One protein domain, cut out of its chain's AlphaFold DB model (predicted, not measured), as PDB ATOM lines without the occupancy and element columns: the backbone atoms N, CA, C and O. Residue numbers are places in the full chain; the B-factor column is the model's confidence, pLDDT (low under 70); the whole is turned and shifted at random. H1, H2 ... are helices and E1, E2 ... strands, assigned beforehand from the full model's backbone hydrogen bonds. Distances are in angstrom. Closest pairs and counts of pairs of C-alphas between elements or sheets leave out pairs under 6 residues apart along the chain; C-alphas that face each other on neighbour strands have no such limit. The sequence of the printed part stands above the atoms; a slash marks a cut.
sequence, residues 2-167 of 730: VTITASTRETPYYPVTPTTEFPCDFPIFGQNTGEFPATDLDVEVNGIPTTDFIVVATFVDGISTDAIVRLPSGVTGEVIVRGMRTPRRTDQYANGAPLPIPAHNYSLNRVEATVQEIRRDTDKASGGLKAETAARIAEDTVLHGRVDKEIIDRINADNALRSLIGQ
ATOM      1  N   VAL A   2     -41.051  40.866 -16.650       69.44
ATOM      2  CA  VAL A   2     -41.412  40.911 -18.076       69.44
ATOM      3  C   VAL A   2     -41.079  39.543 -18.658       69.44
ATOM      4  O   VAL A   2     -39.956  39.082 -18.478       69.44
ATOM      5  N   THR A   3     -42.028  38.871 -19.297       77.12
ATOM      6  CA  THR A   3     -41.754  37.610 -19.999       77.12
ATOM      7  C   THR A   3     -41.086  37.933 -21.332       77.12
ATOM      8  O   THR A   3     -41.650  38.690 -22.119       77.12
ATOM      9  N   ILE A   4     -39.895  37.387 -21.590       81.38
ATOM     10  CA  ILE A   4     -39.235  37.540 -22.891       81.38
ATOM     11  C   ILE A   4     -39.843  36.510 -23.843       81.38
ATOM     12  O   ILE A   4     -39.619  35.313 -23.709       81.38
ATOM     13  N   THR A   5     -40.661  36.956 -24.793       83.44
ATOM     14  CA  THR A   5     -41.212  36.059 -25.816       83.44
ATOM     15  C   THR A   5     -40.103  35.590 -26.760       83.44
ATOM     16  O   THR A   5     -39.153  36.324 -27.033       83.44
ATOM     17  N   ALA A   6     -40.216  34.359 -27.261       83.31
ATOM     18  CA  ALA A   6     -39.331  33.853 -28.302       83.31
ATOM     19  C   ALA A   6     -39.408  34.749 -29.547       83.31
ATOM     20  O   ALA A   6     -40.484  34.942 -30.110       83.31
ATOM     21  N   SER A   7     -38.269  35.284 -29.977       85.88
ATOM     22  CA  SER A   7     -38.159  36.087 -31.191       85.88
ATOM     23  C   SER A   7     -36.784  35.896 -31.824       85.88
ATOM     24  O   SER A   7     -35.849  35.405 -31.191       85.88
ATOM     25  N   THR A   8     -36.634  36.332 -33.070       86.25
ATOM     26  CA  THR A   8     -35.322  36.474 -33.717       86.25
ATOM     27  C   THR A   8     -34.526  37.649 -33.148       86.25
ATOM     28  O   THR A   8     -33.368  37.828 -33.518       86.25
ATOM     29  N   ARG A   9     -35.122  38.461 -32.257       89.88
ATOM     30  CA  ARG A   9     -34.562  39.726 -31.760       89.88
ATOM     31  C   ARG A   9     -34.064  40.600 -32.908       89.88
ATOM     32  O   ARG A   9     -32.959  41.128 -32.873       89.88
ATOM     33  N   GLU A  10     -34.861  40.656 -33.966       91.62
ATOM     34  CA  GLU A  10     -34.594  41.383 -35.196       91.62
ATOM     35  C   GLU A  10     -35.912  41.907 -35.742       91.62
ATOM     36  O   GLU A  10     -36.866  41.141 -35.893       91.62
ATOM     37  N   THR A  11     -35.940  43.195 -36.053       92.19
ATOM     38  CA  THR A  11     -37.102  43.877 -36.596       92.19
ATOM     39  C   THR A  11     -36.694  44.591 -37.881       92.19
ATOM     40  O   THR A  11     -35.965  45.587 -37.828       92.19
ATOM     41  N   PRO A  12     -37.106  44.069 -39.048       93.50
ATOM     42  CA  PRO A  12     -36.881  44.730 -40.319       93.50
ATOM     43  C   PRO A  12     -37.955  45.791 -40.584       93.50
ATOM     44  O   PRO A  12     -39.139  45.601 -40.300       93.50
ATOM     45  N   TYR A  13     -37.539  46.884 -41.207       95.12
ATOM     46  CA  TYR A  13     -38.373  47.991 -41.644       95.12
ATOM     47  C   TYR A  13     -38.052  48.351 -43.091       95.12
ATOM     48  O   TYR A  13     -36.902  48.305 -43.515       95.12
ATOM     49  N   TYR A  14     -39.077  48.773 -43.832       95.31
ATOM     50  CA  TYR A  14     -38.948  49.212 -45.224       95.31
ATOM     51  C   TYR A  14     -39.657  50.560 -45.440       95.31
ATOM     52  O   TYR A  14     -40.665  50.624 -46.150       95.31
ATOM     53  N   PRO A  15     -39.212  51.653 -44.788       93.12
ATOM     54  CA  PRO A  15     -39.770  52.980 -45.014       93.12
ATOM     55  C   PRO A  15     -39.671  53.397 -46.490       93.12
ATOM     56  O   PRO A  15     -38.586  53.512 -47.062       93.12
ATOM     57  N   VAL A  16     -40.826  53.676 -47.095       90.69
ATOM     58  CA  VAL A  16     -40.937  54.273 -48.441       90.69
ATOM     59  C   VAL A  16     -40.978  55.805 -48.407       90.69
ATOM     60  O   VAL A  16     -40.855  56.458 -49.439       90.69
ATOM     61  N   THR A  17     -41.123  56.387 -47.217       91.88
ATOM     62  CA  THR A  17     -41.008  57.823 -46.935       91.88
ATOM     63  C   THR A  17     -39.922  58.042 -45.886       91.88
ATOM     64  O   THR A  17     -39.758  57.154 -45.052       91.88
ATOM     65  N   PRO A  18     -39.201  59.180 -45.880       93.94
ATOM     66  CA  PRO A  18     -38.149  59.432 -44.897       93.94
ATOM     67  C   PRO A  18     -38.669  59.299 -43.460       93.94
ATOM     68  O   PRO A  18     -39.442  60.135 -42.994       93.94
ATOM     69  N   THR A  19     -38.230  58.249 -42.770       95.38
ATOM     70  CA  THR A  19     -38.648  57.922 -41.402       95.38
ATOM     71  C   THR A  19     -37.434  57.962 -40.486       95.38
ATOM     72  O   THR A  19     -36.367  57.465 -40.838       95.38
ATOM     73  N   THR A  20     -37.583  58.584 -39.318       93.94
ATOM     74  CA  THR A  20     -36.510  58.723 -38.320       93.94
ATOM     75  C   THR A  20     -36.659  57.776 -37.140       93.94
ATOM     76  O   THR A  20     -35.694  57.607 -36.410       93.94
ATOM     77  N   GLU A  21     -37.837  57.198 -36.909       93.94
ATOM     78  CA  GLU A  21     -38.149  56.409 -35.713       93.94
ATOM     79  C   GLU A  21     -38.531  54.978 -36.076       93.94
ATOM     80  O   GLU A  21     -39.438  54.750 -36.876       93.94
ATOM     81  N   PHE A  22     -37.843  54.025 -35.457       94.81
ATOM     82  CA  PHE A  22     -37.976  52.597 -35.699       94.81
ATOM     83  C   PHE A  22     -38.147  51.898 -34.349       94.81
ATOM     84  O   PHE A  22     -37.187  51.832 -33.577       94.81
ATOM     85  N   PRO A  23     -39.367  51.450 -34.004       93.31
ATOM     86  CA  PRO A  23     -39.601  50.705 -32.773       93.31
ATOM     87  C   PRO A  23     -38.716  49.452 -32.658       93.31
ATOM     88  O   PRO A  23     -38.209  48.917 -33.637       93.31
ATOM     89  N   CYS A  24     -38.502  48.977 -31.440       89.69
ATOM     90  CA  CYS A  24     -37.895  47.678 -31.191       89.69
ATOM     91  C   CYS A  24     -39.006  46.718 -30.767       89.69
ATOM     92  O   CYS A  24     -39.539  46.846 -29.666       89.69
ATOM     93  N   ASP A  25     -39.320  45.716 -31.590       88.62
ATOM     94  CA  ASP A  25     -40.384  44.741 -31.277       88.62
ATOM     95  C   ASP A  25     -39.929  43.644 -30.291       88.62
ATOM     96  O   ASP A  25     -40.623  42.651 -30.063       88.62
ATOM     97  N   PHE A  26     -38.748  43.800 -29.691       89.44
ATOM     98  CA  PHE A  26     -38.195  42.901 -28.687       89.44
ATOM     99  C   PHE A  26     -37.627  43.690 -27.497       89.44
ATOM    100  O   PHE A  26     -37.133  44.806 -27.672       89.44
ATOM    101  N   PRO A  27     -37.647  43.121 -26.276       87.44
ATOM    102  CA  PRO A  27     -37.164  43.832 -25.099       87.44
ATOM    103  C   PRO A  27     -35.653  44.093 -25.139       87.44
ATOM    104  O   PRO A  27     -34.867  43.192 -25.462       87.44
ATOM    105  N   ILE A  28     -35.253  45.294 -24.718       86.44
ATOM    106  CA  ILE A  28     -33.852  45.701 -24.530       86.44
ATOM    107  C   ILE A  28     -33.543  45.921 -23.044       86.44
ATOM    108  O   ILE A  28     -34.449  46.139 -22.232       86.44
ATOM    109  N   PHE A  29     -32.265  45.875 -22.667       82.94
ATOM    110  CA  PHE A  29     -31.853  45.894 -21.259       82.94
ATOM    111  C   PHE A  29     -30.998  47.113 -20.909       82.94
ATOM    112  O   PHE A  29     -29.964  47.356 -21.535       82.94
ATOM    113  N   GLY A  30     -31.379  47.835 -19.850       77.94
ATOM    114  CA  GLY A  30     -30.757  49.099 -19.474       77.94
ATOM    115  C   GLY A  30     -31.115  49.706 -18.106       77.94
ATOM    116  O   GLY A  30     -31.478  48.984 -17.187       77.94
ATOM    117  N   GLN A  31     -30.930  51.024 -17.928       70.94
ATOM    118  CA  GLN A  31     -31.189  51.825 -16.711       70.94
ATOM    119  C   GLN A  31     -31.558  53.281 -17.087       70.94
ATOM    120  O   GLN A  31     -31.081  53.805 -18.083       70.94
ATOM    121  N   ASN A  32     -32.355  53.983 -16.274       65.00
ATOM    122  CA  ASN A  32     -32.876  55.327 -16.608       65.00
ATOM    123  C   ASN A  32     -31.910  56.517 -16.333       65.00
ATOM    124  O   ASN A  32     -32.381  57.625 -16.079       65.00
ATOM    125  N   THR A  33     -30.579  56.345 -16.341       54.44
ATOM    126  CA  THR A  33     -29.623  57.448 -16.058       54.44
ATOM    127  C   THR A  33     -28.369  57.416 -16.940       54.44
ATOM    128  O   THR A  33     -27.654  56.417 -16.926       54.44
ATOM    129  N   GLY A  34     -28.058  58.544 -17.601       52.41
ATOM    130  CA  GLY A  34     -26.893  58.734 -18.491       52.41
ATOM    131  C   GLY A  34     -27.142  58.258 -19.929       52.41
ATOM    132  O   GLY A  34     -28.023  57.432 -20.139       52.41
ATOM    133  N   GLU A  35     -26.406  58.800 -20.914       46.50
ATOM    134  CA  GLU A  35     -26.446  58.342 -22.317       46.50
ATOM    135  C   GLU A  35     -26.355  56.816 -22.361       46.50
ATOM    136  O   GLU A  35     -25.361  56.217 -21.940       46.50
ATOM    137  N   PHE A  36     -27.445  56.187 -22.799       59.12
ATOM    138  CA  PHE A  36     -27.550  54.742 -22.785       59.12
ATOM    139  C   PHE A  36     -26.712  54.189 -23.934       59.12
ATOM    140  O   PHE A  36     -26.941  54.581 -25.079       59.12
ATOM    141  N   PRO A  37     -25.727  53.313 -23.682       56.81
ATOM    142  CA  PRO A  37     -24.874  52.855 -24.756       56.81
ATOM    143  C   PRO A  37     -25.716  52.036 -25.735       56.81
ATOM    144  O   PRO A  37     -26.359  51.059 -25.346       56.81
ATOM    145  N   ALA A  38     -25.630  52.396 -27.016       60.94
ATOM    146  CA  ALA A  38     -26.149  51.682 -28.185       60.94
ATOM    147  C   ALA A  38     -25.679  50.208 -28.296       60.94
ATOM    148  O   ALA A  38     -25.933  49.542 -29.282       60.94
ATOM    149  N   THR A  39     -24.999  49.672 -27.281       68.00
ATOM    150  CA  THR A  39     -24.314  48.373 -27.261       68.00
ATOM    151  C   THR A  39     -25.222  47.153 -27.112       68.00
ATOM    152  O   THR A  39     -24.695  46.049 -27.065       68.00
ATOM    153  N   ASP A  40     -26.536  47.327 -26.930       77.94
ATOM    154  CA  ASP A  40     -27.503  46.207 -26.902       77.94
ATOM    155  C   ASP A  40     -28.211  46.033 -28.253       77.94
ATOM    156  O   ASP A  40     -28.973  45.083 -28.428       77.94
ATOM    157  N   LEU A  41     -27.966  46.949 -29.197       88.38
ATOM    158  CA  LEU A  41     -28.581  46.963 -30.513       88.38
ATOM    159  C   LEU A  41     -27.528  47.085 -31.614       88.38
ATOM    160  O   LEU A  41     -26.520  47.766 -31.471       88.38
ATOM    161  N   ASP A  42     -27.816  46.449 -32.736       90.06
ATOM    162  CA  ASP A  42     -27.146  46.638 -34.012       90.06
ATOM    163  C   ASP A  42     -28.187  47.161 -35.001       90.06
ATOM    164  O   ASP A  42     -29.293  46.616 -35.089       90.06
ATOM    165  N   VAL A  43     -27.869  48.257 -35.685       91.44
ATOM    166  CA  VAL A  43     -28.783  48.914 -36.621       91.44
ATOM    167  C   VAL A  43     -28.096  49.001 -37.968       91.44
ATOM    168  O   VAL A  43     -27.030  49.596 -38.093       91.44
ATOM    169  N   GLU A  44     -28.729  48.444 -38.988       93.75
ATOM    170  CA  GLU A  44     -28.267  48.543 -40.368       93.75
ATOM    171  C   GLU A  44     -29.251  49.361 -41.195       93.75
ATOM    172  O   GLU A  44     -30.461  49.186 -41.077       93.75
ATOM    173  N   VAL A  45     -28.730  50.223 -42.065       92.81
ATOM    174  CA  VAL A  45     -29.508  50.941 -43.080       92.81
ATOM    175  C   VAL A  45     -28.981  50.528 -44.446       92.81
ATOM    176  O   VAL A  45     -27.813  50.750 -44.760       92.81
ATOM    177  N   ASN A  46     -29.836  49.912 -45.261       90.25
ATOM    178  CA  ASN A  46     -29.512  49.366 -46.580       90.25
ATOM    179  C   ASN A  46     -28.260  48.464 -46.559       90.25
ATOM    180  O   ASN A  46     -27.383  48.579 -47.415       90.25
ATOM    181  N   GLY A  47     -28.159  47.601 -45.542       88.94
ATOM    182  CA  GLY A  47     -27.039  46.674 -45.345       88.94
ATOM    183  C   GLY A  47     -25.747  47.305 -44.810       88.94
ATOM    184  O   GLY A  47     -24.734  46.616 -44.721       88.94
ATOM    185  N   ILE A  48     -25.750  48.597 -44.459       92.00
ATOM    186  CA  ILE A  48     -24.604  49.274 -43.842       92.00
ATOM    187  C   ILE A  48     -24.870  49.454 -42.341       92.00
ATOM    188  O   ILE A  48     -25.826  50.154 -41.988       92.00
ATOM    189  N   PRO A  49     -24.037  48.880 -41.451       91.19
ATOM    190  CA  PRO A  49     -24.124  49.132 -40.016       91.19
ATOM    191  C   PRO A  49     -23.940  50.617 -39.703       91.19
ATOM    192  O   PRO A  49     -22.981  51.242 -40.163       91.19
ATOM    193  N   THR A  50     -24.845  51.183 -38.908       88.38
ATOM    194  CA  THR A  50     -24.777  52.571 -38.449       88.38
ATOM    195  C   THR A  50     -24.695  52.630 -36.933       88.38
ATOM    196  O   THR A  50     -25.410  51.933 -36.221       88.38
ATOM    197  N   THR A  51     -23.818  53.492 -36.430       87.06
ATOM    198  CA  THR A  51     -23.696  53.802 -35.000       87.06
ATOM    199  C   THR A  51     -24.292  55.165 -34.651       87.06
ATOM    200  O   THR A  51     -24.340  55.524 -33.478       87.06
ATOM    201  N   ASP A  52     -24.736  55.929 -35.654       87.31
ATOM    202  CA  ASP A  52     -25.298  57.271 -35.496       87.31
ATOM    203  C   ASP A  52     -26.816  57.186 -35.283       87.31
ATOM    204  O   ASP A  52     -27.623  57.423 -36.185       87.31
ATOM    205  N   PHE A  53     -27.205  56.738 -34.089       88.69
ATOM    206  CA  PHE A  53     -28.592  56.639 -33.645       88.69
ATOM    207  C   PHE A  53     -28.693  56.824 -32.133       88.69
ATOM    208  O   PHE A  53     -27.742  56.574 -31.392       88.69
ATOM    209  N   ILE A  54     -29.869  57.228 -31.661       86.50
ATOM    210  CA  ILE A  54     -30.189  57.262 -30.231       86.50
ATOM    211  C   ILE A  54     -31.312  56.276 -29.916       86.50
ATOM    212  O   ILE A  54     -32.129  55.958 -30.779       86.50
ATOM    213  N   VAL A  55     -31.379  55.812 -28.669       86.94
ATOM    214  CA  VAL A  55     -32.462  54.945 -28.183       86.94
ATOM    215  C   VAL A  55     -33.364  55.743 -27.247       86.94
ATOM    216  O   VAL A  55     -32.902  56.301 -26.253       86.94
ATOM    217  N   VAL A  56     -34.657  55.787 -27.559       87.44
ATOM    218  CA  VAL A  56     -35.706  56.382 -26.724       87.44
ATOM    219  C   VAL A  56     -36.490  55.240 -26.081       87.44
ATOM    220  O   VAL A  56     -37.108  54.463 -26.797       87.44
ATOM    221  N   ALA A  57     -36.425  55.093 -24.756       86.50
ATOM    222  CA  ALA A  57     -36.946  53.918 -24.049       86.50
ATOM    223  C   ALA A  57     -37.284  54.222 -22.578       86.50
ATOM    224  O   ALA A  57     -36.618  55.051 -21.953       86.50
ATOM    225  N   THR A  58     -38.251  53.495 -22.006       85.81
ATOM    226  CA  THR A  58     -38.556  53.504 -20.566       85.81
ATOM    227  C   THR A  58     -38.112  52.191 -19.923       85.81
ATOM    228  O   THR A  58     -38.616  51.125 -20.271       85.81
ATOM    229  N   PHE A  59     -37.204  52.237 -18.939       82.44
ATOM    230  CA  PHE A  59     -36.759  51.024 -18.243       82.44
ATOM    231  C   PHE A  59     -37.509  50.807 -16.925       82.44
ATOM    232  O   PHE A  59     -37.431  51.628 -16.009       82.44
ATOM    233  N   VAL A  60     -38.173  49.659 -16.796       81.38
ATOM    234  CA  VAL A  60     -38.772  49.167 -15.546       81.38
ATOM    235  C   VAL A  60     -37.996  47.928 -15.111       81.38
ATOM    236  O   VAL A  60     -37.847  46.986 -15.886       81.38
ATOM    237  N   ASP A  61     -37.434  47.947 -13.898       76.75
ATOM    238  CA  ASP A  61     -36.525  46.900 -13.391       76.75
ATOM    239  C   ASP A  61     -35.369  46.567 -14.360       76.75
ATOM    240  O   ASP A  61     -34.895  45.435 -14.444       76.75
ATOM    241  N   GLY A  62     -34.928  47.575 -15.114       78.12
ATOM    242  CA  GLY A  62     -33.844  47.483 -16.085       78.12
ATOM    243  C   GLY A  62     -34.217  46.902 -17.453       78.12
ATOM    244  O   GLY A  62     -33.330  46.644 -18.261       78.12
ATOM    245  N   ILE A  63     -35.501  46.698 -17.748       84.06
ATOM    246  CA  ILE A  63     -35.986  46.192 -19.041       84.06
ATOM    247  C   ILE A  63     -36.863  47.262 -19.692       84.06
ATOM    248  O   ILE A  63     -37.722  47.828 -19.017       84.06
ATOM    249  N   SER A  64     -36.666  47.523 -20.984       87.31
ATOM    250  CA  SER A  64     -37.589  48.320 -21.799       87.31
ATOM    251  C   SER A  64     -38.249  47.432 -22.848       87.31
ATOM    252  O   SER A  64     -37.595  46.615 -23.496       87.31
ATOM    253  N   THR A  65     -39.560  47.597 -22.991       87.62
ATOM    254  CA  THR A  65     -40.400  46.956 -24.016       87.62
ATOM    255  C   THR A  65     -41.026  47.978 -24.965       87.62
ATOM    256  O   THR A  65     -41.892  47.629 -25.754       87.62
ATOM    257  N   ASP A  66     -40.644  49.248 -24.834       88.19
ATOM    258  CA  ASP A  66     -41.158  50.406 -25.569       88.19
ATOM    259  C   ASP A  66     -40.030  51.168 -26.281       88.19
ATOM    260  O   ASP A  66     -40.177  52.339 -26.624       88.19
ATOM    261  N   ALA A  67     -38.880  50.514 -26.460       88.75
ATOM    262  CA  ALA A  67     -37.706  51.130 -27.042       88.75
ATOM    263  C   ALA A  67     -37.923  51.484 -28.516       88.75
ATOM    264  O   ALA A  67     -38.504  50.717 -29.278       88.75
ATOM    265  N   ILE A  68     -37.409  52.644 -28.911       90.38
ATOM    266  CA  ILE A  68     -37.420  53.155 -30.276       90.38
ATOM    267  C   ILE A  68     -35.999  53.586 -30.625       90.38
ATOM    268  O   ILE A  68     -35.392  54.396 -29.922       90.38
ATOM    269  N   VAL A  69     -35.479  53.077 -31.737       91.81
ATOM    270  CA  VAL A  69     -34.278  53.606 -32.381       91.81
ATOM    271  C   VAL A  69     -34.666  54.860 -33.156       91.81
ATOM    272  O   VAL A  69     -35.534  54.818 -34.028       91.81
ATOM    273  N   ARG A  70     -34.014  55.984 -32.856       91.25
ATOM    274  CA  ARG A  70     -34.186  57.242 -33.583       91.25
ATOM    275  C   ARG A  70     -32.900  57.618 -34.314       91.25
ATOM    276  O   ARG A  70     -31.873  57.861 -33.683       91.25
ATOM    277  N   LEU A  71     -32.984  57.706 -35.637       91.88
ATOM    278  CA  LEU A  71     -31.920  58.203 -36.507       91.88
ATOM    279  C   LEU A  71     -31.942  59.742 -36.578       91.88
ATOM    280  O   LEU A  71     -33.017  60.345 -36.504       91.88
ATOM    281  N   PRO A  72     -30.779  60.400 -36.750       89.06
ATOM    282  CA  PRO A  72     -30.669  61.862 -36.785       89.06
ATOM    283  C   PRO A  72     -31.277  62.490 -38.047       89.06
ATOM    284  O   PRO A  72     -31.600  63.677 -38.058       89.06
ATOM    285  N   SER A  73     -31.447  61.704 -39.112       91.50
ATOM    286  CA  SER A  73     -32.113  62.112 -40.350       91.50
ATOM    287  C   SER A  73     -33.009  60.988 -40.866       91.50
ATOM    288  O   SER A  73     -32.783  59.816 -40.565       91.50
ATOM    289  N   GLY A  74     -34.075  61.350 -41.584       91.06
ATOM    290  CA  GLY A  74     -35.043  60.375 -42.085       91.06
ATOM    291  C   GLY A  74     -34.449  59.531 -43.206       91.06
ATOM    292  O   GLY A  74     -33.859  60.079 -44.137       91.06
ATOM    293  N   VAL A  75     -34.639  58.215 -43.138       92.94
ATOM    294  CA  VAL A  75     -34.129  57.265 -44.136       92.94
ATOM    295  C   VAL A  75     -35.268  56.581 -44.890       92.94
ATOM    296  O   VAL A  75     -36.375  56.424 -44.371       92.94
ATOM    297  N   THR A  76     -34.981  56.181 -46.129       92.69
ATOM    298  CA  THR A  76     -35.817  55.302 -46.959       92.69
ATOM    299  C   THR A  76     -35.027  54.049 -47.327       92.69
ATOM    300  O   THR A  76     -33.799  54.112 -47.439       92.69
ATOM    301  N   GLY A  77     -35.718  52.944 -47.596       90.81
ATOM    302  CA  GLY A  77     -35.089  51.653 -47.890       90.81
ATOM    303  C   GLY A  77     -35.091  50.724 -46.682       90.81
ATOM    304  O   GLY A  77     -35.873  50.924 -45.761       90.81
ATOM    305  N   GLU A  78     -34.269  49.680 -46.706       94.88
ATOM    306  CA  GLU A  78     -34.243  48.683 -45.635       94.88
ATOM    307  C   GLU A  78     -33.562  49.249 -44.387       94.88
ATOM    308  O   GLU A  78     -32.474  49.815 -44.460       94.88
ATOM    309  N   VAL A  79     -34.192  49.072 -43.231       94.25
ATOM    310  CA  VAL A  79     -33.593  49.327 -41.924       94.25
ATOM    311  C   VAL A  79     -33.792  48.084 -41.078       94.25
ATOM    312  O   VAL A  79     -34.917  47.615 -40.939       94.25
ATOM    313  N   ILE A  80     -32.726  47.541 -40.503       93.50
ATOM    314  CA  ILE A  80     -32.814  46.363 -39.642       93.50
ATOM    315  C   ILE A  80     -32.329  46.750 -38.256       93.50
ATOM    316  O   ILE A  80     -31.176  47.137 -38.096       93.50
ATOM    317  N   VAL A  81     -33.203  46.619 -37.260       92.69
ATOM    318  CA  VAL A  81     -32.860  46.798 -35.845       92.69
ATOM    319  C   VAL A  81     -32.746  45.424 -35.201       92.69
ATOM    320  O   VAL A  81     -33.690  44.636 -35.242       92.69
ATOM    321  N   ARG A  82     -31.603  45.106 -34.599       91.69
ATOM    322  CA  ARG A  82     -31.326  43.789 -34.007       91.69
ATOM    323  C   ARG A  82     -30.822  43.918 -32.593       91.69
ATOM    324  O   ARG A  82     -30.060  44.822 -32.297       91.69
ATOM    325  N   GLY A  83     -31.164  42.957 -31.749       89.38
ATOM    326  CA  GLY A  83     -30.470  42.738 -30.489       89.38
ATOM    327  C   GLY A  83     -29.052  42.238 -30.756       89.38
ATOM    328  O   GLY A  83     -28.871  41.255 -31.487       89.38
ATOM    329  N   MET A  84     -28.063  42.915 -30.177       85.62
ATOM    330  CA  MET A  84     -26.653  42.538 -30.249       85.62
ATOM    331  C   MET A  84     -26.016  42.654 -28.866       85.62
ATOM    332  O   MET A  84     -25.248  43.568 -28.575       85.62
ATOM    333  N   ARG A  85     -26.314  41.695 -27.992       81.12
ATOM    334  CA  ARG A  85     -25.708  41.624 -26.670       81.12
ATOM    335  C   ARG A  85     -24.538  40.656 -26.679       81.12
ATOM    336  O   ARG A  85     -24.685  39.460 -26.916       81.12
ATOM    337  N   THR A  86     -23.350  41.139 -26.316       73.06
ATOM    338  CA  THR A  86     -22.215  40.235 -26.089       73.06
ATOM    339  C   THR A  86     -22.555  39.247 -24.965       73.06
ATOM    340  O   THR A  86     -22.916  39.700 -23.871       73.06
ATOM    341  N   PRO A  87     -22.402  37.923 -25.165       72.25
ATOM    342  CA  PRO A  87     -22.692  36.939 -24.131       72.25
ATOM    343  C   PRO A  87     -21.794  37.132 -22.906       72.25
ATOM    344  O   PRO A  87     -20.608  36.802 -22.915       72.25
ATOM    345  N   ARG A  88     -22.350  37.690 -21.826       70.12
ATOM    346  CA  ARG A  88     -21.637  37.888 -20.558       70.12
ATOM    347  C   ARG A  88     -22.585  37.856 -19.370       70.12
ATOM    348  O   ARG A  88     -23.632  38.505 -19.374       70.12
ATOM    349  N   ARG A  89     -22.178  37.182 -18.293       65.62
ATOM    350  CA  ARG A  89     -22.832  37.311 -16.986       65.62
ATOM    351  C   ARG A  89     -22.161  38.442 -16.216       65.62
ATOM    352  O   ARG A  89     -21.054  38.278 -15.720       65.62
ATOM    353  N   THR A  90     -22.824  39.591 -16.139       64.50
ATOM    354  CA  THR A  90     -22.312  40.769 -15.413       64.50
ATOM    355  C   THR A  90     -22.853  40.883 -13.990       64.50
ATOM    356  O   THR A  90     -22.226  41.541 -13.168       64.50
ATOM    357  N   ASP A  91     -23.956  40.202 -13.663       69.25
ATOM    358  CA  ASP A  91     -24.520  40.252 -12.310       69.25
ATOM    359  C   ASP A  91     -23.818  39.233 -11.411       69.25
ATOM    360  O   ASP A  91     -23.889  38.024 -11.644       69.25
ATOM    361  N   GLN A  92     -23.164  39.706 -10.354       70.19
ATOM    362  CA  GLN A  92     -22.663  38.866  -9.270       70.19
ATOM    363  C   GLN A  92     -23.504  39.125  -8.020       70.19
ATOM    364  O   GLN A  92     -23.642  40.263  -7.582       70.19
ATOM    365  N   TYR A  93     -24.082  38.066  -7.448       78.94
ATOM    366  CA  TYR A  93     -24.767  38.181  -6.165       78.94
ATOM    367  C   TYR A  93     -23.718  38.285  -5.057       78.94
ATOM    368  O   TYR A  93     -22.776  37.492  -5.021       78.94
ATOM    369  N   ALA A  94     -23.872  39.260  -4.162       77.25
ATOM    370  CA  ALA A  94     -22.973  39.421  -3.027       77.25
ATOM    371  C   ALA A  94     -23.151  38.263  -2.031       77.25
ATOM    372  O   ALA A  94     -24.275  37.902  -1.675       77.25
ATOM    373  N   ASN A  95     -22.043  37.679  -1.570       75.19
ATOM    374  CA  ASN A  95     -22.073  36.570  -0.618       75.19
ATOM    375  C   ASN A  95     -22.685  37.028   0.723       75.19
ATOM    376  O   ASN A  95     -22.228  38.011   1.302       75.19
ATOM    377  N   GLY A  96     -23.723  36.334   1.200       74.44
ATOM    378  CA  GLY A  96     -24.440  36.659   2.442       74.44
ATOM    379  C   GLY A  96     -25.521  37.750   2.340       74.44
ATOM    380  O   GLY A  96     -26.194  38.009   3.335       74.44
ATOM    381  N   ALA A  97     -25.729  38.371   1.172       77.62
ATOM    382  CA  ALA A  97     -26.831  39.314   0.955       77.62
ATOM    383  C   ALA A  97     -28.146  38.581   0.608       77.62
ATOM    384  O   ALA A  97     -28.104  37.493   0.025       77.62
ATOM    385  N   PRO A  98     -29.327  39.159   0.910       77.94
ATOM    386  CA  PRO A  98     -30.599  38.630   0.419       77.94
ATOM    387  C   PRO A  98     -30.587  38.509  -1.112       77.94
ATOM    388  O   PRO A  98     -30.072  39.393  -1.792       77.94
ATOM    389  N   LEU A  99     -31.170  37.435  -1.654       79.94
ATOM    390  CA  LEU A  99     -31.356  37.227  -3.095       79.94
ATOM    391  C   LEU A  99     -32.759  37.704  -3.508       79.94
ATOM    392  O   LEU A  99     -33.710  36.922  -3.430       79.94
ATOM    393  N   PRO A 100     -32.939  38.968  -3.928       81.31
ATOM    394  CA  PRO A 100     -34.246  39.444  -4.353       81.31
ATOM    395  C   PRO A 100     -34.666  38.754  -5.658       81.31
ATOM    396  O   PRO A 100     -33.945  38.787  -6.657       81.31
ATOM    397  N   ILE A 101     -35.870  38.171  -5.663       81.88
ATOM    398  CA  ILE A 101     -36.494  37.535  -6.839       81.88
ATOM    399  C   ILE A 101     -36.454  38.445  -8.091       81.88
ATOM    400  O   ILE A 101     -36.123  37.938  -9.163       81.88
ATOM    401  N   PRO A 102     -36.696  39.774  -8.003       80.38
ATOM    402  CA  PRO A 102     -36.565  40.673  -9.156       80.38
ATOM    403  C   PRO A 102     -35.181  40.665  -9.823       80.38
ATOM    404  O   PRO A 102     -35.105  40.621 -11.049       80.38
ATOM    405  N   ALA A 103     -34.090  40.629  -9.048       77.88
ATOM    406  CA  ALA A 103     -32.734  40.585  -9.604       77.88
ATOM    407  C   ALA A 103     -32.442  39.241 -10.289       77.88
ATOM    408  O   ALA A 103     -31.775  39.198 -11.323       77.88
ATOM    409  N   HIS A 104     -32.989  38.147  -9.749       83.19
ATOM    410  CA  HIS A 104     -32.886  36.831 -10.375       83.19
ATOM    411  C   HIS A 104     -33.628  36.785 -11.715       83.19
ATOM    412  O   HIS A 104     -33.062  36.356 -12.719       83.19
ATOM    413  N   ASN A 105     -34.860  37.295 -11.753       83.50
ATOM    414  CA  ASN A 105     -35.657  37.370 -12.976       83.50
ATOM    415  C   ASN A 105     -34.990  38.244 -14.046       83.50
ATOM    416  O   ASN A 105     -34.960  37.867 -15.213       83.50
ATOM    417  N   TYR A 106     -34.393  39.372 -13.654       81.12
ATOM    418  CA  TYR A 106     -33.624  40.219 -14.567       81.12
ATOM    419  C   TYR A 106     -32.424  39.475 -15.175       81.12
ATOM    420  O   TYR A 106     -32.219  39.500 -16.390       81.12
ATOM    421  N   SER A 107     -31.658  38.748 -14.350       81.31
ATOM    422  CA  SER A 107     -30.541  37.934 -14.841       81.31
ATOM    423  C   SER A 107     -31.003  36.827 -15.793       81.31
ATOM    424  O   SER A 107     -30.307  36.577 -16.776       81.31
ATOM    425  N   LEU A 108     -32.136  36.166 -15.524       84.81
ATOM    426  CA  LEU A 108     -32.684  35.125 -16.401       84.81
ATOM    427  C   LEU A 108     -33.148  35.698 -17.742       84.81
ATOM    428  O   LEU A 108     -32.760  35.173 -18.780       84.81
ATOM    429  N   ASN A 109     -33.872  36.818 -17.732       85.81
ATOM    430  CA  ASN A 109     -34.344  37.477 -18.952       85.81
ATOM    431  C   ASN A 109     -33.190  37.889 -19.877       85.81
ATOM    432  O   ASN A 109     -33.282  37.749 -21.095       85.81
ATOM    433  N   ARG A 110     -32.067  38.356 -19.313       82.25
ATOM    434  CA  ARG A 110     -30.869  38.681 -20.106       82.25
ATOM    435  C   ARG A 110     -30.208  37.452 -20.714       82.25
ATOM    436  O   ARG A 110     -29.714  37.525 -21.839       82.25
ATOM    437  N   VAL A 111     -30.179  36.338 -19.983       85.31
ATOM    438  CA  VAL A 111     -29.665  35.066 -20.510       85.31
ATOM    439  C   VAL A 111     -30.566  34.570 -21.638       85.31
ATOM    440  O   VAL A 111     -30.054  34.227 -22.697       85.31
ATOM    441  N   GLU A 112     -31.885  34.603 -21.458       87.25
ATOM    442  CA  GLU A 112     -32.860  34.205 -22.479       87.25
ATOM    443  C   GLU A 112     -32.720  35.030 -23.765       87.25
ATOM    444  O   GLU A 112     -32.611  34.468 -24.853       87.25
ATOM    445  N   ALA A 113     -32.607  36.352 -23.640       85.12
ATOM    446  CA  ALA A 113     -32.340  37.250 -24.759       85.12
ATOM    447  C   ALA A 113     -31.034  36.921 -25.503       85.12
ATOM    448  O   ALA A 113     -31.025  36.808 -26.726       85.12
ATOM    449  N   THR A 114     -29.948  36.702 -24.758       85.62
ATOM    450  CA  THR A 114     -28.640  36.346 -25.334       85.62
ATOM    451  C   THR A 114     -28.710  35.006 -26.075       85.62
ATOM    452  O   THR A 114     -28.134  34.846 -27.147       85.62
ATOM    453  N   VAL A 115     -29.432  34.023 -25.527       88.50
ATOM    454  CA  VAL A 115     -29.611  32.708 -26.162       88.50
ATOM    455  C   VAL A 115     -30.408  32.825 -27.464       88.50
ATOM    456  O   VAL A 115     -30.053  32.172 -28.445       88.50
ATOM    457  N   GLN A 116     -31.444  33.668 -27.505       89.94
ATOM    458  CA  GLN A 116     -32.206  33.934 -28.730       89.94
ATOM    459  C   GLN A 116     -31.338  34.591 -29.821       89.94
ATOM    460  O   GLN A 116     -31.400  34.172 -30.976       89.94
ATOM    461  N   GLU A 117     -30.476  35.550 -29.463       89.50
ATOM    462  CA  GLU A 117     -29.528  36.188 -30.398       89.50
ATOM    463  C   GLU A 117     -28.505  35.188 -30.950       89.50
ATOM    464  O   GLU A 117     -28.355  35.071 -32.163       89.50
ATOM    465  N   ILE A 118     -27.875  34.385 -30.079       88.69
ATOM    466  CA  ILE A 118     -26.938  33.328 -30.500       88.69
ATOM    467  C   ILE A 118     -27.624  32.347 -31.454       88.69
ATOM    468  O   ILE A 118     -27.018  31.907 -32.435       88.69
ATOM    469  N   ARG A 119     -28.885  31.984 -31.181       89.69
ATOM    470  CA  ARG A 119     -29.648  31.087 -32.049       89.69
ATOM    471  C   ARG A 119     -29.871  31.707 -33.427       89.69
ATOM    472  O   ARG A 119     -29.586  31.031 -34.413       89.69
ATOM    473  N   ARG A 120     -30.317  32.968 -33.500       90.69
ATOM    474  CA  ARG A 120     -30.478  33.705 -34.766       90.69
ATOM    475  C   ARG A 120     -29.166  33.721 -35.548       90.69
ATOM    476  O   ARG A 120     -29.164  33.374 -36.726       90.69
ATOM    477  N   ASP A 121     -28.067  34.102 -34.905       88.00
ATOM    478  CA  ASP A 121     -26.769  34.245 -35.570       88.00
ATOM    479  C   ASP A 121     -26.253  32.889 -36.077       88.00
ATOM    480  O   ASP A 121     -25.760  32.783 -37.201       88.00
ATOM    481  N   THR A 122     -26.457  31.822 -35.296       89.62
ATOM    482  CA  THR A 122     -26.153  30.441 -35.705       89.62
ATOM    483  C   THR A 122     -27.011  30.003 -36.891       89.62
ATOM    484  O   THR A 122     -26.490  29.433 -37.852       89.62
ATOM    485  N   ASP A 123     -28.319  30.273 -36.858       89.25
ATOM    486  CA  ASP A 123     -29.237  29.921 -37.941       89.25
ATOM    487  C   ASP A 123     -28.871  30.673 -39.230       89.25
ATOM    488  O   ASP A 123     -28.752  30.038 -40.279       89.25
ATOM    489  N   LYS A 124     -28.578  31.980 -39.147       87.38
ATOM    490  CA  LYS A 124     -28.091  32.798 -40.272       87.38
ATOM    491  C   LYS A 124     -26.782  32.258 -40.849       87.38
ATOM    492  O   LYS A 124     -26.705  32.032 -42.056       87.38
ATOM    493  N   ALA A 125     -25.785  31.987 -40.004       89.19
ATOM    494  CA  ALA A 125     -24.511  31.420 -40.443       89.19
ATOM    495  C   ALA A 125     -24.703  30.053 -41.122       89.19
ATOM    496  O   ALA A 125     -24.163  29.804 -42.200       89.19
ATOM    497  N   SER A 126     -25.528  29.179 -40.537       91.50
ATOM    498  CA  SER A 126     -25.808  27.854 -41.100       91.50
ATOM    499  C   SER A 126     -26.582  27.919 -42.423       91.50
ATOM    500  O   SER A 126     -26.312  27.131 -43.330       91.50
ATOM    501  N   GLY A 127     -27.520  28.860 -42.561       88.94
ATOM    502  CA  GLY A 127     -28.263  29.109 -43.795       88.94
ATOM    503  C   GLY A 127     -27.361  29.639 -44.907       88.94
ATOM    504  O   GLY A 127     -27.408  29.123 -46.022       88.94
ATOM    505  N   GLY A 128     -26.482  30.593 -44.583       89.38
ATOM    506  CA  GLY A 128     -25.482  31.125 -45.512       89.38
ATOM    507  C   GLY A 128     -24.534  30.043 -46.035       89.38
ATOM    508  O   GLY A 128     -24.366  29.908 -47.244       89.38
ATOM    509  N   LEU A 129     -24.005  29.192 -45.149       90.81
ATOM    510  CA  LEU A 129     -23.151  28.061 -45.539       90.81
ATOM    511  C   LEU A 129     -23.876  27.051 -46.443       90.81
ATOM    512  O   LEU A 129     -23.287  26.541 -47.398       90.81
ATOM    513  N   LYS A 130     -25.156  26.759 -46.176       90.25
ATOM    514  CA  LYS A 130     -25.973  25.890 -47.044       90.25
ATOM    515  C   LYS A 130     -26.167  26.499 -48.431       90.25
ATOM    516  O   LYS A 130     -26.053  25.777 -49.419       90.25
ATOM    517  N   ALA A 131     -26.433  27.802 -48.504       89.06
ATOM    518  CA  ALA A 131     -26.582  28.517 -49.768       89.06
ATOM    519  C   ALA A 131     -25.270  28.536 -50.570       89.06
ATOM    520  O   ALA A 131     -25.287  28.231 -51.761       89.06
ATOM    521  N   GLU A 132     -24.130  28.801 -49.924       94.00
ATOM    522  CA  GLU A 132     -22.816  28.748 -50.579       94.00
ATOM    523  C   GLU A 132     -22.492  27.335 -51.075       94.00
ATOM    524  O   GLU A 132     -22.044  27.163 -52.206       94.00
ATOM    525  N   THR A 133     -22.759  26.309 -50.262       92.88
ATOM    526  CA  THR A 133     -22.539  24.912 -50.663       92.88
ATOM    527  C   THR A 133     -23.372  24.567 -51.898       92.88
ATOM    528  O   THR A 133     -22.855  23.966 -52.836       92.88
ATOM    529  N   ALA A 134     -24.641  24.981 -51.935       88.88
ATOM    530  CA  ALA A 134     -25.501  24.784 -53.097       88.88
ATOM    531  C   ALA A 134     -24.977  25.524 -54.341       88.88
ATOM    532  O   ALA A 134     -24.971  24.947 -55.428       88.88
ATOM    533  N   ALA A 135     -24.492  26.761 -54.183       92.56
ATOM    534  CA  ALA A 135     -23.899  27.532 -55.273       92.56
ATOM    535  C   ALA A 135     -22.626  26.866 -55.822       92.56
ATOM    536  O   ALA A 135     -22.516  26.674 -57.030       92.56
ATOM    537  N   ARG A 136     -21.711  26.422 -54.946       93.56
ATOM    538  CA  ARG A 136     -20.496  25.697 -55.354       93.56
ATOM    539  C   ARG A 136     -20.813  24.386 -56.063       93.56
ATOM    540  O   ARG A 136     -20.231  24.117 -57.100       93.56
ATOM    541  N   ILE A 137     -21.766  23.597 -55.555       93.12
ATOM    542  CA  ILE A 137     -22.198  22.353 -56.218       93.12
ATOM    543  C   ILE A 137     -22.741  22.646 -57.624       93.12
ATOM    544  O   ILE A 137     -22.442  21.909 -58.566       93.12
ATOM    545  N   ALA A 138     -23.527  23.714 -57.786       90.00
ATOM    546  CA  ALA A 138     -24.051  24.112 -59.088       90.00
ATOM    547  C   ALA A 138     -22.928  24.533 -60.053       90.00
ATOM    548  O   ALA A 138     -22.900  24.074 -61.195       90.00
ATOM    549  N   GLU A 139     -21.979  25.352 -59.595       94.06
ATOM    550  CA  GLU A 139     -20.821  25.772 -60.396       94.06
ATOM    551  C   GLU A 139     -19.908  24.595 -60.766       94.06
ATOM    552  O   GLU A 139     -19.538  24.451 -61.932       94.06
ATOM    553  N   ASP A 140     -19.608  23.708 -59.815       93.75
ATOM    554  CA  ASP A 140     -18.814  22.501 -60.048       93.75
ATOM    555  C   ASP A 140     -19.498  21.574 -61.056       93.75
ATOM    556  O   ASP A 140     -18.842  21.007 -61.925       93.75
ATOM    557  N   THR A 141     -20.827  21.444 -61.005       90.44
ATOM    558  CA  THR A 141     -21.592  20.668 -61.996       90.44
ATOM    559  C   THR A 141     -21.416  21.242 -63.405       90.44
ATOM    560  O   THR A 141     -21.195  20.494 -64.362       90.44
ATOM    561  N   VAL A 142     -21.449  22.572 -63.545       91.06
ATOM    562  CA  VAL A 142     -21.202  23.253 -64.826       91.06
ATOM    563  C   VAL A 142     -19.761  23.041 -65.294       91.06
ATOM    564  O   VAL A 142     -19.530  22.800 -66.482       91.06
ATOM    565  N   LEU A 143     -18.785  23.125 -64.386       93.81
ATOM    566  CA  LEU A 143     -17.379  22.912 -64.712       93.81
ATOM    567  C   LEU A 143     -17.122  21.471 -65.169       93.81
ATOM    568  O   LEU A 143     -16.499  21.283 -66.213       93.81
ATOM    569  N   HIS A 144     -17.643  20.472 -64.450       91.31
ATOM    570  CA  HIS A 144     -17.523  19.062 -64.828       91.31
ATOM    571  C   HIS A 144     -18.102  18.802 -66.223       91.31
ATOM    572  O   HIS A 144     -17.406  18.244 -67.065       91.31
ATOM    573  N   GLY A 145     -19.295  19.324 -66.529       86.75
ATOM    574  CA  GLY A 145     -19.880  19.182 -67.867       86.75
ATOM    575  C   GLY A 145     -19.019  19.787 -68.988       86.75
ATOM    576  O   GLY A 145     -18.945  19.234 -70.086       86.75
ATOM    577  N   ARG A 146     -18.316  20.900 -68.725       92.25
ATOM    578  CA  ARG A 146     -17.361  21.489 -69.685       92.25
ATOM    579  C   ARG A 146     -16.112  20.626 -69.862       92.25
ATOM    580  O   ARG A 146     -15.638  20.487 -70.987       92.25
ATOM    581  N   VAL A 147     -15.584  20.063 -68.775       92.12
ATOM    582  CA  VAL A 147     -14.406  19.182 -68.807       92.12
ATOM    583  C   VAL A 147     -14.716  17.880 -69.550       92.12
ATOM    584  O   VAL A 147     -13.943  17.493 -70.423       92.12
ATOM    585  N   ASP A 148     -15.862  17.252 -69.282       88.00
ATOM    586  CA  ASP A 148     -16.294  16.029 -69.971       88.00
ATOM    587  C   ASP A 148     -16.434  16.257 -71.481       88.00
ATOM    588  O   ASP A 148     -15.971  15.451 -72.293       88.00
ATOM    589  N   LYS A 149     -17.003  17.403 -71.870       86.00
ATOM    590  CA  LYS A 149     -17.087  17.807 -73.274       86.00
ATOM    591  C   LYS A 149     -15.708  17.972 -73.918       86.00
ATOM    592  O   LYS A 149     -15.493  17.449 -75.007       86.00
ATOM    593  N   GLU A 150     -14.777  18.659 -73.259       93.50
ATOM    594  CA  GLU A 150     -13.411  18.854 -73.770       93.50
ATOM    595  C   GLU A 150     -12.680  17.517 -73.967       93.50
ATOM    596  O   GLU A 150     -11.982  17.331 -74.965       93.50
ATOM    597  N   ILE A 151     -12.858  16.560 -73.050       87.25
ATOM    598  CA  ILE A 151     -12.286  15.211 -73.178       87.25
ATOM    599  C   ILE A 151     -12.805  14.533 -74.452       87.25
ATOM    600  O   ILE A 151     -12.012  14.015 -75.240       87.25
ATOM    601  N   ILE A 152     -14.122  14.564 -74.677       77.25
ATOM    602  CA  ILE A 152     -14.752  13.977 -75.869       77.25
ATOM    603  C   ILE A 152     -14.258  14.670 -77.145       77.25
ATOM    604  O   ILE A 152     -13.879  13.998 -78.107       77.25
ATOM    605  N   ASP A 153     -14.230  16.003 -77.151       82.56
ATOM    606  CA  ASP A 153     -13.816  16.795 -78.307       82.56
ATOM    607  C   ASP A 153     -12.347  16.509 -78.679       82.56
ATOM    608  O   ASP A 153     -12.041  16.315 -79.859       82.56
ATOM    609  N   ARG A 154     -11.447  16.371 -77.693       84.88
ATOM    610  CA  ARG A 154     -10.044  15.980 -77.927       84.88
ATOM    611  C   ARG A 154      -9.902  14.573 -78.481       84.88
ATOM    612  O   ARG A 154      -9.165  14.384 -79.440       84.88
ATOM    613  N   ILE A 155     -10.625  13.599 -77.929       78.38
ATOM    614  CA  ILE A 155     -10.606  12.221 -78.441       78.38
ATOM    615  C   ILE A 155     -11.047  12.197 -79.911       78.38
ATOM    616  O   ILE A 155     -10.415  11.544 -80.743       78.38
ATOM    617  N   ASN A 156     -12.107  12.932 -80.255       74.25
ATOM    618  CA  ASN A 156     -12.580  13.049 -81.633       74.25
ATOM    619  C   ASN A 156     -11.551  13.733 -82.545       74.25
ATOM    620  O   ASN A 156     -11.307  13.250 -83.653       74.25
ATOM    621  N   ALA A 157     -10.916  14.809 -82.078       76.75
ATOM    622  CA  ALA A 157      -9.867  15.506 -82.816       76.75
ATOM    623  C   ALA A 157      -8.622  14.628 -83.044       76.75
ATOM    624  O   ALA A 157      -8.110  14.572 -84.163       76.75
ATOM    625  N   ASP A 158      -8.169  13.886 -82.033       78.00
ATOM    626  CA  ASP A 158      -7.028  12.967 -82.133       78.00
ATOM    627  C   ASP A 158      -7.323  11.811 -83.100       78.00
ATOM    628  O   ASP A 158      -6.483  11.445 -83.930       78.00
ATOM    629  N   ASN A 159      -8.541  11.260 -83.051       68.44
ATOM    630  CA  ASN A 159      -8.997  10.252 -84.006       68.44
ATOM    631  C   ASN A 159      -9.009  10.803 -85.443       68.44
ATOM    632  O   ASN A 159      -8.518  10.134 -86.355       68.44
ATOM    633  N   ALA A 160      -9.499  12.031 -85.639       71.12
ATOM    634  CA  ALA A 160      -9.481  12.710 -86.933       71.12
ATOM    635  C   ALA A 160      -8.049  12.931 -87.452       71.12
ATOM    636  O   ALA A 160      -7.754  12.628 -88.610       71.12
ATOM    637  N   LEU A 161      -7.135  13.383 -86.589       74.56
ATOM    638  CA  LEU A 161      -5.729  13.591 -86.934       74.56
ATOM    639  C   LEU A 161      -5.024  12.283 -87.319       74.56
ATOM    640  O   LEU A 161      -4.274  12.243 -88.296       74.56
ATOM    641  N   ARG A 162      -5.289  11.189 -86.599       69.38
ATOM    642  CA  ARG A 162      -4.753   9.861 -86.930       69.38
ATOM    643  C   ARG A 162      -5.194   9.397 -88.323       69.38
ATOM    644  O   ARG A 162      -4.369   8.856 -89.060       69.38
ATOM    645  N   SER A 163      -6.457   9.638 -88.691       65.88
ATOM    646  CA  SER A 163      -6.996   9.314 -90.022       65.88
ATOM    647  C   SER A 163      -6.256  10.077 -91.134       65.88
ATOM    648  O   SER A 163      -5.896   9.494 -92.153       65.88
ATOM    649  N   LEU A 164      -5.915  11.350 -90.894       66.06
ATOM    650  CA  LEU A 164      -5.163  12.200 -91.829       66.06
ATOM    651  C   LEU A 164      -3.711  11.742 -92.034       66.06
ATOM    652  O   LEU A 164      -3.207  11.732 -93.157       66.06
ATOM    653  N   ILE A 165      -3.027  11.344 -90.956       65.25
ATOM    654  CA  ILE A 165      -1.612  10.937 -91.003       65.25
ATOM    655  C   ILE A 165      -1.446   9.566 -91.681       65.25
ATOM    656  O   ILE A 165      -0.479   9.354 -92.415       65.25
ATOM    657  N   GLY A 166      -2.404   8.648 -91.500       55.91
ATOM    658  CA  GLY A 166      -2.383   7.312 -92.115       55.91
ATOM    659  C   GLY A 166      -2.501   7.296 -93.647       55.91
ATOM    660  O   GLY A 166      -2.228   6.270 -94.267       55.91
ATOM    661  N   GLN A 167      -2.869   8.421 -94.269       55.94
ATOM    662  CA  GLN A 167      -3.101   8.549 -95.715       55.94
ATOM    663  C   GLN A 167      -1.938   9.212 -96.478       55.94
ATOM    664  O   GLN A 167      -2.047   9.452 -97.680       55.94
TER     665      GLN A 167
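Overview. This is residues 2 to 167 of the 730 residues of a protein of [Ochrobactrum] soli (UniProt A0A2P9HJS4). A small sandwich of two sheets, E1 E7 E3 E4 and E2 E6 E5, forms a head at one side of a very long helix, H1, whose residues 124 to 165 stick out far beyond it. The printed part has 166 residues, with seven named strands, E1 to E7, and then one named helix, H1; both sheets are antiparallel and the class is mixed. The whole is extended, with a radius of gyration of the C-alphas of 27.7 A and spans of 103 by 48 by 23 A.

Along the chain. The larger sheet holds E1, residues 10 to 13, from C-alpha 10 at (-34.594, 41.383, -35.196), E7, residues 79 to 83, 13.6 A long, E3, residues 41 to 45, 13.2 A, and E4, residues 48 to 50. The other holds E2, residues 19 to 23, E6, residues 68 to 75, 14.8 A, which bends by 98 degrees at residue 72, and E5, residues 54 to 56. H1, residues 101 to 165, is 94.9 A long and ends with C-alpha 165 at (-1.612, 10.937, -91.003).

Arrangement. E7 is the antiparallel neighbour of E1, with N 13 and O 79 2.7 A apart, and of E3, with N 42 and O 82 2.8 A apart. E3 and E4 form a hairpin, N 50 to O 43 2.8 A. The sheets face each other 10.6 A centre to centre. In the second, E6 pairs with E2, N 22 to O 69 2.8 A, and forms a hairpin with E5, N 54 to O 70 2.9 A. H1 only grazes the larger sheet with its residues 113 to 120; the closest C-alphas of E7 and H1, those of Gly 83 and Glu 117, are 6.6 A apart. In H1 every O i to N i+4 pair is within hydrogen-bond range.

Size, cuts and confidence. The C-alphas farthest apart, those of Pro 98 and Gln 167, are 104.4 A apart. The printed part has no cut. The links E2 to E3, E5 to E6 and E7 to H1 are long. Confidence is under 70 at residues 2, 32 to 39, 89 to 91, 159 and 162 to 167.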